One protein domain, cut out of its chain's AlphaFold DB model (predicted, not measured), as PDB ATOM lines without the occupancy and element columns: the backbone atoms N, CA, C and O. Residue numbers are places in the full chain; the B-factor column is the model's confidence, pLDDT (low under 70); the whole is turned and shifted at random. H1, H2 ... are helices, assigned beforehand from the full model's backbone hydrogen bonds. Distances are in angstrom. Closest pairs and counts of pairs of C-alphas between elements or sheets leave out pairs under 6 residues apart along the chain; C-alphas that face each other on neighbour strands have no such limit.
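This is residues 9 to 100 of the 100 residues of an uncharacterized protein of Zootermopsis nevadensis (UniProt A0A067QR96). Three helices, H2, H3 and the first part of H4, pack crosswise on one another as a small core, and H4 runs on from this core as a long arm toward H5 and, farther along, H6. H1 lies at the other side, meeting the core loosely near the end of H3, while H6 touches no helix. The printed part has 92 residues, with six named helices in the order H1 to H6 and no named strand; the class is all helix. The whole is loose, with a radius of gyration of the C-alphas of 17.2 A, and flat, spanning 50 by 38 by 18 A.

Start at H1, residues 9 to 18, which is close to but not clearly touching H3, residues 48 to 57; their closest C-alphas, of Leu 18 and Arg 56, are 6.2 A apart. Next look at H2, residues 25 to 36, which touches H3 about perpendicular at 80 degrees, closest at the C-alphas of Val 29 and Ile 51, 6.2 A apart. The hub is H4, residues 62 to 78, which touches three helices. With residues 62 to 69 alone it touches H3, closest at the C-alphas of Leu 55 and Thr 65, 5.8 A apart; at 72 degrees the two are only just about perpendicular. With residues 62 to 66 alone it touches H2 at a steep tilt of 46 degrees, the same way, closest at the C-alphas of Ile 32 and Lys 66, 7.1 A apart. H4 and H5, residues 80 to 83, only just touch, and only at the corner, with 3 pairs of C-alphas within 8 A; the closest, of Arg 76 and Phe 83, are 5.5 A apart. H6, residues 91 to 97, is apart from H5 and H4. Every O i to N i+4 pair is within hydrogen-bond range in H1, H2 and H3, with 12 of 13 in H4 and 2 of 3 in H6; H5 is too short for such a pair.

Find C-alpha 9 at (-12.805, 58.749, 41.971); from there H1 runs 14.3 A to C-alpha 18. H2 covers 16.7 A and H3 14.1 A. Look for C-alpha 62 at (-27.015, 42.740, 56.949), where H4 begins its 23.9 A. H5 has four residues, and H6 runs 9.9 A to C-alpha 97 at (-51.652, 53.699, 31.960).

The C-alphas farthest apart, of Asn 23 and Pro 91, are 50.1 A apart. The printed part has no cut, and its long link joins H2 to H3. Mean pLDDT of the printed part is 90.9; residues 93, 97 and 99 to 100 are under 70.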
ATOM      1  N   GLU A   9     -12.506  57.809  40.881       97.12
ATOM      2  CA  GLU A   9     -12.805  58.749  41.971       97.12
ATOM      3  C   GLU A   9     -14.258  58.627  42.439       97.12
ATOM      4  O   GLU A   9     -14.539  58.516  43.637       97.12
ATOM      5  N   MET A  10     -15.194  58.558  41.487       97.12
ATOM      6  CA  MET A  10     -16.608  58.333  41.774       97.12
ATOM      7  C   MET A  10     -16.825  56.977  42.444       97.12
ATOM      8  O   MET A  10     -17.604  56.886  43.390       97.12
ATOM      9  N   GLN A  11     -16.129  55.922  42.006       95.00
ATOM     10  CA  GLN A  11     -16.224  54.603  42.637       95.00
ATOM     11  C   GLN A  11     -15.771  54.642  44.099       95.00
ATOM     12  O   GLN A  11     -16.468  54.107  44.964       95.00
ATOM     13  N   ALA A  12     -14.647  55.299  44.399       95.44
ATOM     14  CA  ALA A  12     -14.161  55.455  45.768       95.44
ATOM     15  C   ALA A  12     -15.164  56.230  46.642       95.44
ATOM     16  O   ALA A  12     -15.481  55.808  47.759       95.44
ATOM     17  N   PHE A  13     -15.732  57.318  46.111       96.69
ATOM     18  CA  PHE A  13     -16.771  58.090  46.792       96.69
ATOM     19  C   PHE A  13     -18.034  57.262  47.067       96.69
ATOM     20  O   PHE A  13     -18.543  57.267  48.190       96.69
ATOM     21  N   ILE A  14     -18.521  56.520  46.065       96.25
ATOM     22  CA  ILE A  14     -19.704  55.657  46.183       96.25
ATOM     23  C   ILE A  14     -19.471  54.593  47.254       96.25
ATOM     24  O   ILE A  14     -20.292  54.468  48.162       96.25
ATOM     25  N   ARG A  15     -18.337  53.878  47.212       95.69
ATOM     26  CA  ARG A  15     -18.009  52.841  48.204       95.69
ATOM     27  C   ARG A  15     -18.022  53.404  49.622       95.69
ATOM     28  O   ARG A  15     -18.691  52.856  50.496       95.69
ATOM     29  N   LYS A  16     -17.392  54.566  49.830       96.44
ATOM     30  CA  LYS A  16     -17.406  55.265  51.122       96.44
ATOM     31  C   LYS A  16     -18.827  55.627  51.570       96.44
ATOM     32  O   LYS A  16     -19.176  55.419  52.727       96.44
ATOM     33  N   LYS A  17     -19.672  56.148  50.672       96.75
ATOM     34  CA  LYS A  17     -21.068  56.516  50.984       96.75
ATOM     35  C   LYS A  17     -21.965  55.313  51.285       96.75
ATOM     36  O   LYS A  17     -22.911  55.452  52.065       96.75
ATOM     37  N   LEU A  18     -21.687  54.166  50.671       96.31
ATOM     38  CA  LEU A  18     -22.421  52.917  50.873       96.31
ATOM     39  C   LEU A  18     -21.879  52.067  52.025       96.31
ATOM     40  O   LEU A  18     -22.476  51.036  52.312       96.31
ATOM     41  N   ASN A  19     -20.797  52.487  52.688       95.12
ATOM     42  CA  ASN A  19     -20.087  51.665  53.671       95.12
ATOM     43  C   ASN A  19     -19.627  50.312  53.084       95.12
ATOM     44  O   ASN A  19     -19.668  49.279  53.745       95.12
ATOM     45  N   GLU A  20     -19.234  50.319  51.808       94.94
ATOM     46  CA  GLU A  20     -18.769  49.141  51.080       94.94
ATOM     47  C   GLU A  20     -17.269  48.943  51.299       94.94
ATOM     48  O   GLU A  20     -16.460  49.796  50.923       94.94
ATOM     49  N   ASN A  21     -16.899  47.794  51.861       92.75
ATOM     50  CA  ASN A  21     -15.517  47.353  51.976       92.75
ATOM     51  C   ASN A  21     -15.308  46.131  51.078       92.75
ATOM     52  O   ASN A  21     -15.868  45.068  51.325       92.75
ATOM     53  N   VAL A  22     -14.466  46.285  50.054       87.94
ATOM     54  CA  VAL A  22     -14.163  45.231  49.069       87.94
ATOM     55  C   VAL A  22     -13.651  43.936  49.699       87.94
ATOM     56  O   VAL A  22     -13.906  42.874  49.144       87.94
ATOM     57  N   ASN A  23     -13.003  44.010  50.864       92.25
ATOM     58  CA  ASN A  23     -12.471  42.834  51.549       92.25
ATOM     59  C   ASN A  23     -13.563  42.027  52.267       92.25
ATOM     60  O   ASN A  23     -13.408  40.827  52.434       92.25
ATOM     61  N   THR A  24     -14.670  42.663  52.663       93.12
ATOM     62  CA  THR A  24     -15.765  42.002  53.399       93.12
ATOM     63  C   THR A  24     -17.005  41.780  52.535       93.12
ATOM     64  O   THR A  24     -17.975  41.171  52.982       93.12
ATOM     65  N   THR A  25     -17.025  42.263  51.287       93.06
ATOM     66  CA  THR A  25     -18.177  42.099  50.387       93.06
ATOM     67  C   THR A  25     -18.537  40.629  50.191       93.06
ATOM     68  O   THR A  25     -19.709  40.280  50.314       93.06
ATOM     69  N   GLN A  26     -17.552  39.766  49.932       95.56
ATOM     70  CA  GLN A  26     -17.800  38.344  49.687       95.56
ATOM     71  C   GLN A  26     -18.304  37.624  50.947       95.56
ATOM     72  O   GLN A  26     -19.246  36.840  50.873       95.56
ATOM     73  N   GLU A  27     -17.752  37.959  52.114       97.19
ATOM     74  CA  GLU A  27     -18.211  37.447  53.412       97.19
ATOM     75  C   GLU A  27     -19.660  37.865  53.698       97.19
ATOM     76  O   GLU A  27     -20.493  37.045  54.077       97.19
ATOM     77  N   ASN A  28     -20.003  39.132  53.445       97.44
ATOM     78  CA  ASN A  28     -21.368  39.634  53.606       97.44
ATOM     79  C   ASN A  28     -22.361  38.934  52.669       97.44
ATOM     80  O   ASN A  28     -23.485  38.645  53.079       97.44
ATOM     81  N   VAL A  29     -21.964  38.656  51.423       97.81
ATOM     82  CA  VAL A  29     -22.780  37.870  50.486       97.81
ATOM     83  C   VAL A  29     -23.006  36.468  51.046       97.81
ATOM     84  O   VAL A  29     -24.158  36.041  51.130       97.81
ATOM     85  N   GLN A  30     -21.952  35.796  51.515       97.75
ATOM     86  CA  GLN A  30     -22.067  34.463  52.104       97.75
ATOM     87  C   GLN A  30     -22.990  34.455  53.330       97.75
ATOM     88  O   GLN A  30     -23.883  33.617  53.415       97.75
ATOM     89  N   HIS A  31     -22.881  35.445  54.222       97.94
ATOM     90  CA  HIS A  31     -23.784  35.580  55.367       97.94
ATOM     91  C   HIS A  31     -25.261  35.687  54.970       97.94
ATOM     92  O   HIS A  31     -26.130  35.158  55.668       97.94
ATOM     93  N   ILE A  32     -25.567  36.375  53.866       98.19
ATOM     94  CA  ILE A  32     -26.937  36.459  53.353       98.19
ATOM     95  C   ILE A  32     -27.383  35.126  52.746       98.19
ATOM     96  O   ILE A  32     -28.515  34.722  53.002       98.19
ATOM     97  N   LYS A  33     -26.516  34.420  52.011       97.75
ATOM     98  CA  LYS A  33     -26.816  33.085  51.456       97.75
ATOM     99  C   LYS A  33     -27.111  32.074  52.563       97.75
ATOM    100  O   LYS A  33     -28.143  31.408  52.529       97.75
ATOM    101  N   ASP A  34     -26.271  32.039  53.595       97.38
ATOM    102  CA  ASP A  34     -26.450  31.163  54.756       97.38
ATOM    103  C   ASP A  34     -27.746  31.468  55.512       97.38
ATOM    104  O   ASP A  34     -28.390  30.571  56.057       97.38
ATOM    105  N   TRP A  35     -28.128  32.745  55.586       97.75
ATOM    106  CA  TRP A  35     -29.394  33.145  56.189       97.75
ATOM    107  C   TRP A  35     -30.591  32.737  55.322       97.75
ATOM    108  O   TRP A  35     -31.540  32.175  55.871       97.75
ATOM    109  N   LEU A  36     -30.539  32.967  54.003       97.25
ATOM    110  CA  LEU A  36     -31.585  32.579  53.048       97.25
ATOM    111  C   LEU A  36     -31.846  31.070  53.086       97.25
ATOM    112  O   LEU A  36     -32.999  30.661  53.152       97.25
ATOM    113  N   ALA A  37     -30.793  30.250  53.155       96.00
ATOM    114  CA  ALA A  37     -30.909  28.792  53.259       96.00
ATOM    115  C   ALA A  37     -31.660  28.318  54.520       96.00
ATOM    116  O   ALA A  37     -32.178  27.205  54.556       96.00
ATOM    117  N   LYS A  38     -31.735  29.160  55.560       96.62
ATOM    118  CA  LYS A  38     -32.465  28.883  56.808       96.62
ATOM    119  C   LYS A  38     -33.915  29.378  56.779       96.62
ATOM    120  O   LYS A  38     -34.614  29.186  57.770       96.62
ATOM    121  N   GLN A  39     -34.360  30.040  55.706       96.69
ATOM    122  CA  GLN A  39     -35.713  30.590  55.582       96.69
ATOM    123  C   GLN A  39     -36.578  29.701  54.668       96.69
ATOM    124  O   GLN A  39     -36.537  29.871  53.452       96.69
ATOM    125  N   PRO A  40     -37.385  28.769  55.211       94.56
ATOM    126  CA  PRO A  40     -38.141  27.810  54.398       94.56
ATOM    127  C   PRO A  40     -39.274  28.440  53.571       94.56
ATOM    128  O   PRO A  40     -39.742  27.830  52.615       94.56
ATOM    129  N   HIS A  41     -39.738  29.640  53.932       94.00
ATOM    130  CA  HIS A  41     -40.767  30.382  53.195       94.00
ATOM    131  C   HIS A  41     -40.209  31.203  52.028       94.00
ATOM    132  O   HIS A  41     -40.985  31.698  51.210       94.00
ATOM    133  N   LEU A  42     -38.886  31.375  51.949       95.38
ATOM    134  CA  LEU A  42     -38.234  32.105  50.866       95.38
ATOM    135  C   LEU A  42     -37.789  31.135  49.762       95.38
ATOM    136  O   LEU A  42     -37.463  29.980  50.039       95.38
ATOM    137  N   PRO A  43     -37.764  31.577  48.492       93.38
ATOM    138  CA  PRO A  43     -37.285  30.739  47.403       93.38
ATOM    139  C   PRO A  43     -35.786  30.465  47.540       93.38
ATOM    140  O   PRO A  43     -35.036  31.285  48.075       93.38
ATOM    141  N   ASN A  44     -35.334  29.350  46.963       92.44
ATOM    142  CA  ASN A  44     -33.906  29.108  46.800       92.44
ATOM    143  C   ASN A  44     -33.311  30.192  45.886       92.44
ATOM    144  O   ASN A  44     -33.691  30.306  44.718       92.44
ATOM    145  N   PHE A  45     -32.421  31.017  46.435       93.25
ATOM    146  CA  PHE A  45     -31.881  32.190  45.761       93.25
ATOM    147  C   PHE A  45     -30.360  32.222  45.876       93.25
ATOM    148  O   PHE A  45     -29.812  32.505  46.940       93.25
ATOM    149  N   ASP A  46     -29.701  31.958  44.751       91.94
ATOM    150  CA  ASP A  46     -28.250  31.842  44.644       91.94
ATOM    151  C   ASP A  46     -27.728  32.746  43.513       91.94
ATOM    152  O   ASP A  46     -27.461  32.308  42.398       91.94
ATOM    153  N   ASP A  47     -27.694  34.055  43.778       96.31
ATOM    154  CA  ASP A  47     -27.228  35.077  42.835       96.31
ATOM    155  C   ASP A  47     -26.421  36.147  43.583       96.31
ATOM    156  O   ASP A  47     -26.960  37.124  44.117       96.31
ATOM    157  N   ASP A  48     -25.102  35.957  43.621       97.00
ATOM    158  CA  ASP A  48     -24.162  36.830  44.327       97.00
ATOM    159  C   ASP A  48     -24.244  38.289  43.852       97.00
ATOM    160  O   ASP A  48     -24.135  39.223  44.657       97.00
ATOM    161  N   GLN A  49     -24.481  38.524  42.556       95.75
ATOM    162  CA  GLN A  49     -24.562  39.874  41.999       95.75
ATOM    163  C   GLN A  49     -25.825  40.589  42.486       95.75
ATOM    164  O   GLN A  49     -25.773  41.762  42.891       95.75
ATOM    165  N   ARG A  50     -26.971  39.902  42.495       96.31
ATOM    166  CA  ARG A  50     -28.207  40.464  43.048       96.31
ATOM    167  C   ARG A  50     -28.109  40.650  44.554       96.31
ATOM    168  O   ARG A  50     -28.480  41.723  45.027       96.31
ATOM    169  N   ILE A  51     -27.557  39.694  45.300       97.88
ATOM    170  CA  ILE A  51     -27.334  39.839  46.749       97.88
ATOM    171  C   ILE A  51     -26.457  41.067  47.031       97.88
ATOM    172  O   ILE A  51     -26.827  41.914  47.846       97.88
ATOM    173  N   THR A  52     -25.364  41.242  46.285       97.19
ATOM    174  CA  THR A  52     -24.504  42.437  46.367       97.19
ATOM    175  C   THR A  52     -25.283  43.723  46.079       97.19
ATOM    176  O   THR A  52     -25.095  44.741  46.748       97.19
ATOM    177  N   THR A  53     -26.211  43.694  45.122       96.81
ATOM    178  CA  THR A  53     -27.084  44.838  44.811       96.81
ATOM    179  C   THR A  53     -28.014  45.173  45.986       96.81
ATOM    180  O   THR A  53     -28.153  46.347  46.345       96.81
ATOM    181  N   PHE A  54     -28.605  44.169  46.642       98.00
ATOM    182  CA  PHE A  54     -29.392  44.380  47.862       98.00
ATOM    183  C   PHE A  54     -28.535  44.926  49.012       98.00
ATOM    184  O   PHE A  54     -28.972  45.855  49.695       98.00
ATOM    185  N   LEU A  55     -27.311  44.421  49.195       98.12
ATOM    186  CA  LEU A  55     -26.359  44.928  50.191       98.12
ATOM    187  C   LEU A  55     -26.028  46.402  49.944       98.12
ATOM    188  O   LEU A  55     -26.182  47.222  50.850       98.12
ATOM    189  N   ARG A  56     -25.685  46.778  48.707       97.12
ATOM    190  CA  ARG A  56     -25.461  48.181  48.316       97.12
ATOM    191  C   ARG A  56     -26.676  49.057  48.603       97.12
ATOM    192  O   ARG A  56     -26.542  50.113  49.220       97.12
ATOM    193  N   GLY A  57     -27.875  48.595  48.244       97.00
ATOM    194  CA  GLY A  57     -29.132  49.297  48.526       97.00
ATOM    195  C   GLY A  57     -29.454  49.453  50.019       97.00
ATOM    196  O   GLY A  57     -30.288  50.282  50.378       97.00
ATOM    197  N   CYS A  58     -28.793  48.685  50.886       97.88
ATOM    198  CA  CYS A  58     -28.935  48.716  52.340       97.88
ATOM    199  C   CYS A  58     -27.680  49.248  53.055       97.88
ATOM    200  O   CYS A  58     -27.585  49.122  54.277       97.88
ATOM    201  N   LYS A  59     -26.737  49.858  52.321       96.94
ATOM    202  CA  LYS A  59     -25.446  50.341  52.843       96.94
ATOM    203  C   LYS A  59     -24.673  49.267  53.628       96.94
ATOM    204  O   LYS A  59     -24.178  49.528  54.723       96.94
ATOM    205  N   PHE A  60     -24.678  48.040  53.106       96.88
ATOM    206  CA  PHE A  60     -24.044  46.855  53.697       96.88
ATOM    207  C   PHE A  60     -24.528  46.492  55.115       96.88
ATOM    208  O   PHE A  60     -23.879  45.740  55.833       96.88
ATOM    209  N   SER A  61     -25.706  46.970  55.529       97.69
ATOM    210  CA  SER A  61     -26.347  46.520  56.766       97.69
ATOM    211  C   SER A  61     -27.048  45.180  56.544       97.69
ATOM    212  O   SER A  61     -28.123  45.144  55.944       97.69
ATOM    213  N   LEU A  62     -26.471  44.097  57.078       97.88
ATOM    214  CA  LEU A  62     -27.015  42.740  56.949       97.88
ATOM    215  C   LEU A  62     -28.478  42.655  57.405       97.88
ATOM    216  O   LEU A  62     -29.314  42.149  56.667       97.88
ATOM    217  N   GLU A  63     -28.819  43.221  58.563       98.12
ATOM    218  CA  GLU A  63     -30.196  43.208  59.085       98.12
ATOM    219  C   GLU A  63     -31.195  43.912  58.154       98.12
ATOM    220  O   GLU A  63     -32.280  43.396  57.874       98.12
ATOM    221  N   LYS A  64     -30.818  45.070  57.594       98.44
ATOM    222  CA  LYS A  64     -31.660  45.767  56.610       98.44
ATOM    223  C   LYS A  64     -31.788  44.965  55.318       98.44
ATOM    224  O   LYS A  64     -32.869  44.940  54.734       98.44
ATOM    225  N   THR A  65     -30.711  44.313  54.886       98.31
ATOM    226  CA  THR A  65     -30.707  43.458  53.696       98.31
ATOM    227  C   THR A  65     -31.625  42.255  53.869       98.31
ATOM    228  O   THR A  65     -32.455  42.027  52.993       98.31
ATOM    229  N   LYS A  66     -31.559  41.553  55.008       98.31
ATOM    230  CA  LYS A  66     -32.451  40.430  55.341       98.31
ATOM    231  C   LYS A  66     -33.919  40.851  55.275       98.31
ATOM    232  O   LYS A  66     -34.687  40.283  54.508       98.31
ATOM    233  N   ARG A  67     -34.289  41.929  55.983       98.25
ATOM    234  CA  ARG A  67     -35.665  42.461  55.972       98.25
ATOM    235  C   ARG A  67     -36.131  42.856  54.569       98.25
ATOM    236  O   ARG A  67     -37.289  42.647  54.221       98.25
ATOM    237  N   LYS A  68     -35.248  43.454  53.762       98.25
ATOM    238  CA  LYS A  68     -35.575  43.869  52.393       98.25
ATOM    239  C   LYS A  68     -35.761  42.675  51.456       98.25
ATOM    240  O   LYS A  68     -36.674  42.715  50.639       98.25
ATOM    241  N   LEU A  69     -34.916  41.650  51.565       97.88
ATOM    242  CA  LEU A  69     -35.025  40.417  50.781       97.88
ATOM    243  C   LEU A  69     -36.290  39.639  51.135       97.88
ATOM    244  O   LEU A  69     -37.029  39.260  50.232       97.88
ATOM    245  N   ASP A  70     -36.568  39.475  52.428       97.62
ATOM    246  CA  ASP A  70     -37.785  38.823  52.910       97.62
ATOM    247  C   ASP A  70     -39.035  39.499  52.329       97.62
ATOM    248  O   ASP A  70     -39.823  38.871  51.628       97.62
ATOM    249  N   MET A  71     -39.137  40.823  52.485       96.81
ATOM    250  CA  MET A  71     -40.249  41.597  51.934       96.81
ATOM    251  C   MET A  71     -40.320  41.521  50.402       96.81
ATOM    252  O   MET A  71     -41.410  41.432  49.837       96.81
ATOM    253  N   PHE A  72     -39.171  41.559  49.718       96.38
ATOM    254  CA  PHE A  72     -39.105  41.482  48.260       96.38
ATOM    255  C   PHE A  72     -39.705  40.177  47.735       96.38
ATOM    256  O   PHE A  72     -40.483  40.216  46.785       96.38
ATOM    257  N   PHE A  73     -39.371  39.036  48.334       95.88
ATOM    258  CA  PHE A  73     -39.928  37.754  47.904       95.88
ATOM    259  C   PHE A  73     -41.373  37.579  48.367       95.88
ATOM    260  O   PHE A  73     -42.224  37.229  47.550       95.88
ATOM    261  N   THR A  74     -41.674  37.910  49.624       94.94
ATOM    262  CA  THR A  74     -43.019  37.783  50.200       94.94
ATOM    263  C   THR A  74     -44.053  38.582  49.406       94.94
ATOM    264  O   THR A  74     -45.081  38.033  49.025       94.94
ATOM    265  N   MET A  75     -43.780  39.846  49.065       93.69
ATOM    266  CA  MET A  75     -44.738  40.675  48.315       93.69
ATOM    267  C   MET A  75     -44.966  40.182  46.886       93.69
ATOM    268  O   MET A  75     -46.080  40.255  46.373       93.69
ATOM    269  N   ARG A  76     -43.925  39.649  46.239       93.19
ATOM    270  CA  ARG A  76     -44.039  39.104  44.880       93.19
ATOM    271  C   ARG A  76     -44.825  37.799  44.845       93.19
ATOM    272  O   ARG A  76     -45.510  37.550  43.862       93.19
ATOM    273  N   ALA A  77     -44.732  37.001  45.905       92.25
ATOM    274  CA  ALA A  77     -45.549  35.808  46.076       92.25
ATOM    275  C   ALA A  77     -46.998  36.152  46.463       92.25
ATOM    276  O   ALA A  77     -47.922  35.519  45.965       92.25
ATOM    277  N   ALA A  78     -47.201  37.162  47.317       92.12
ATOM    278  CA  ALA A  78     -48.519  37.542  47.828       92.12
ATOM    279  C   ALA A  78     -49.388  38.303  46.814       92.12
ATOM    280  O   ALA A  78     -50.610  38.224  46.891       92.12
ATOM    281  N   VAL A  79     -48.781  39.041  45.876       89.06
ATOM    282  CA  VAL A  79     -49.503  39.858  44.882       89.06
ATOM    283  C   VAL A  79     -49.101  39.446  43.456       89.06
ATOM    284  O   VAL A  79     -48.467  40.226  42.731       89.06
ATOM    285  N   PRO A  80     -49.420  38.208  43.030       86.94
ATOM    286  CA  PRO A  80     -49.012  37.701  41.725       86.94
ATOM    287  C   PRO A  80     -49.608  38.516  40.572       86.94
ATOM    288  O   PRO A  80     -48.915  38.707  39.582       86.94
ATOM    289  N   ASP A  81     -50.809  39.083  40.720       81.31
ATOM    290  CA  ASP A  81     -51.454  39.905  39.681       81.31
ATOM    291  C   ASP A  81     -50.622  41.129  39.272       81.31
ATOM    292  O   ASP A  81     -50.695  41.594  38.136       81.31
ATOM    293  N   PHE A  82     -49.804  41.650  40.193       78.50
ATOM    294  CA  PHE A  82     -48.924  42.786  39.923       78.50
ATOM    295  C   PHE A  82     -47.519  42.351  39.477       78.50
ATOM    296  O   PHE A  82     -46.859  43.025  38.680       78.50
ATOM    297  N   PHE A  83     -47.010  41.243  40.025       84.38
ATOM    298  CA  PHE A  83     -45.604  40.858  39.874       84.38
ATOM    299  C   PHE A  83     -45.338  39.721  38.882       84.38
ATOM    300  O   PHE A  83     -44.187  39.604  38.439       84.38
ATOM    301  N   ASN A  84     -46.361  38.953  38.508       81.88
ATOM    302  CA  ASN A  84     -46.325  37.882  37.516       81.88
ATOM    303  C   ASN A  84     -47.150  38.256  36.281       81.88
ATOM    304  O   ASN A  84     -47.958  39.176  36.316       81.88
ATOM    305  N   ASP A  85     -46.904  37.543  35.178       75.50
ATOM    306  CA  ASP A  85     -47.720  37.602  33.956       75.50
ATOM    307  C   ASP A  85     -48.009  39.034  33.456       75.50
ATOM    308  O   ASP A  85     -49.120  39.408  33.078       75.50
ATOM    309  N   ARG A  86     -46.969  39.876  33.532       72.62
ATOM    310  CA  ARG A  86     -47.030  41.289  33.160       72.62
ATOM    311  C   ARG A  86     -47.112  41.409  31.648       72.62
ATOM    312  O   ARG A  86     -46.089  41.473  30.969       72.62
ATOM    313  N   ASP A  87     -48.335  41.457  31.153       73.25
ATOM    314  CA  ASP A  87     -48.635  41.734  29.760       73.25
ATOM    315  C   ASP A  87     -49.092  43.189  29.609       73.25
ATOM    316  O   ASP A  87     -50.163  43.589  30.063       73.25
ATOM    317  N   VAL A  88     -48.241  43.984  28.961       71.50
ATOM    318  CA  VAL A  88     -48.479  45.406  28.680       71.50
ATOM    319  C   VAL A  88     -49.639  45.637  27.706       71.50
ATOM    320  O   VAL A  88     -50.132  46.756  27.621       71.50
ATOM    321  N   ALA A  89     -50.081  44.605  26.979       75.38
ATOM    322  CA  ALA A  89     -51.224  44.669  26.076       75.38
ATOM    323  C   ALA A  89     -52.558  44.326  26.765       75.38
ATOM    324  O   ALA A  89     -53.609  44.388  26.122       75.38
ATOM    325  N   ARG A  90     -52.552  43.990  28.066       74.94
ATOM    326  CA  ARG A  90     -53.789  43.724  28.808       74.94
ATOM    327  C   ARG A  90     -54.672  44.965  28.871       74.94
ATOM    328  O   ARG A  90     -54.194  46.006  29.329       74.94
ATOM    329  N   PRO A  91     -55.974  44.839  28.551       76.12
ATOM    330  CA  PRO A  91     -56.912  45.956  28.634       76.12
ATOM    331  C   PRO A  91     -56.889  46.656  30.002       76.12
ATOM    332  O   PRO A  91     -56.736  47.867  30.062       76.12
ATOM    333  N   ALA A  92     -56.886  45.888  31.098       70.38
ATOM    334  CA  ALA A  92     -56.891  46.436  32.458       70.38
ATOM    335  C   ALA A  92     -55.642  47.268  32.816       70.38
ATOM    336  O   ALA A  92     -55.729  48.184  33.628       70.38
ATOM    337  N   LEU A  93     -54.474  46.961  32.236       69.88
ATOM    338  CA  LEU A  93     -53.259  47.759  32.448       69.88
ATOM    339  C   LEU A  93     -53.234  48.990  31.543       69.88
ATOM    340  O   LEU A  93     -52.739  50.033  31.963       69.88
ATOM    341  N   LYS A  94     -53.794  48.878  30.335       70.88
ATOM    342  CA  LYS A  94     -53.948  49.998  29.407       70.88
ATOM    343  C   LYS A  94     -54.821  51.100  30.009       70.88
ATOM    344  O   LYS A  94     -54.412  52.252  29.994       70.88
ATOM    345  N   ASP A  95     -55.932  50.729  30.646       73.19
ATOM    346  CA  ASP A  95     -56.830  51.687  31.303       73.19
ATOM    347  C   ASP A  95     -56.145  52.450  32.454       73.19
ATOM    348  O   ASP A  95     -56.406  53.631  32.657       73.19
ATOM    349  N   ILE A  96     -55.240  51.798  33.197       72.75
ATOM    350  CA  ILE A  96     -54.459  52.433  34.275       72.75
ATOM    351  C   ILE A  96     -53.378  53.359  33.702       72.75
ATOM    352  O   ILE A  96     -53.148  54.440  34.239       72.75
ATOM    353  N   LEU A  97     -52.705  52.932  32.631       67.19
ATOM    354  CA  LEU A  97     -51.652  53.699  31.960       67.19
ATOM    355  C   LEU A  97     -52.196  54.951  31.267       67.19
ATOM    356  O   LEU A  97     -51.548  55.985  31.334       67.19
ATOM    357  N   ASP A  98     -53.376  54.867  30.647       73.75
ATOM    358  CA  ASP A  98     -54.036  56.000  29.985       73.75
ATOM    359  C   ASP A  98     -54.585  57.031  30.999       73.75
ATOM    360  O   ASP A  98     -54.887  58.166  30.633       73.75
ATOM    361  N   PHE A  99     -54.710  56.651  32.278       69.69
ATOM    362  CA  PHE A  99     -55.143  57.530  33.371       69.69
ATOM    363  C   PHE A  99     -53.993  58.306  34.041       69.69
ATOM    364  O   PHE A  99     -54.261  59.187  34.865       69.69
ATOM    365  N   MET A 100     -52.735  57.964  33.740       50.03
ATOM    366  CA  MET A 100     -51.521  58.594  34.282       50.03
ATOM    367  C   MET A 100     -50.919  59.616  33.317       50.03
ATOM    368  O   MET A 100     -50.389  60.627  33.832       50.03
TER     369      MET A 100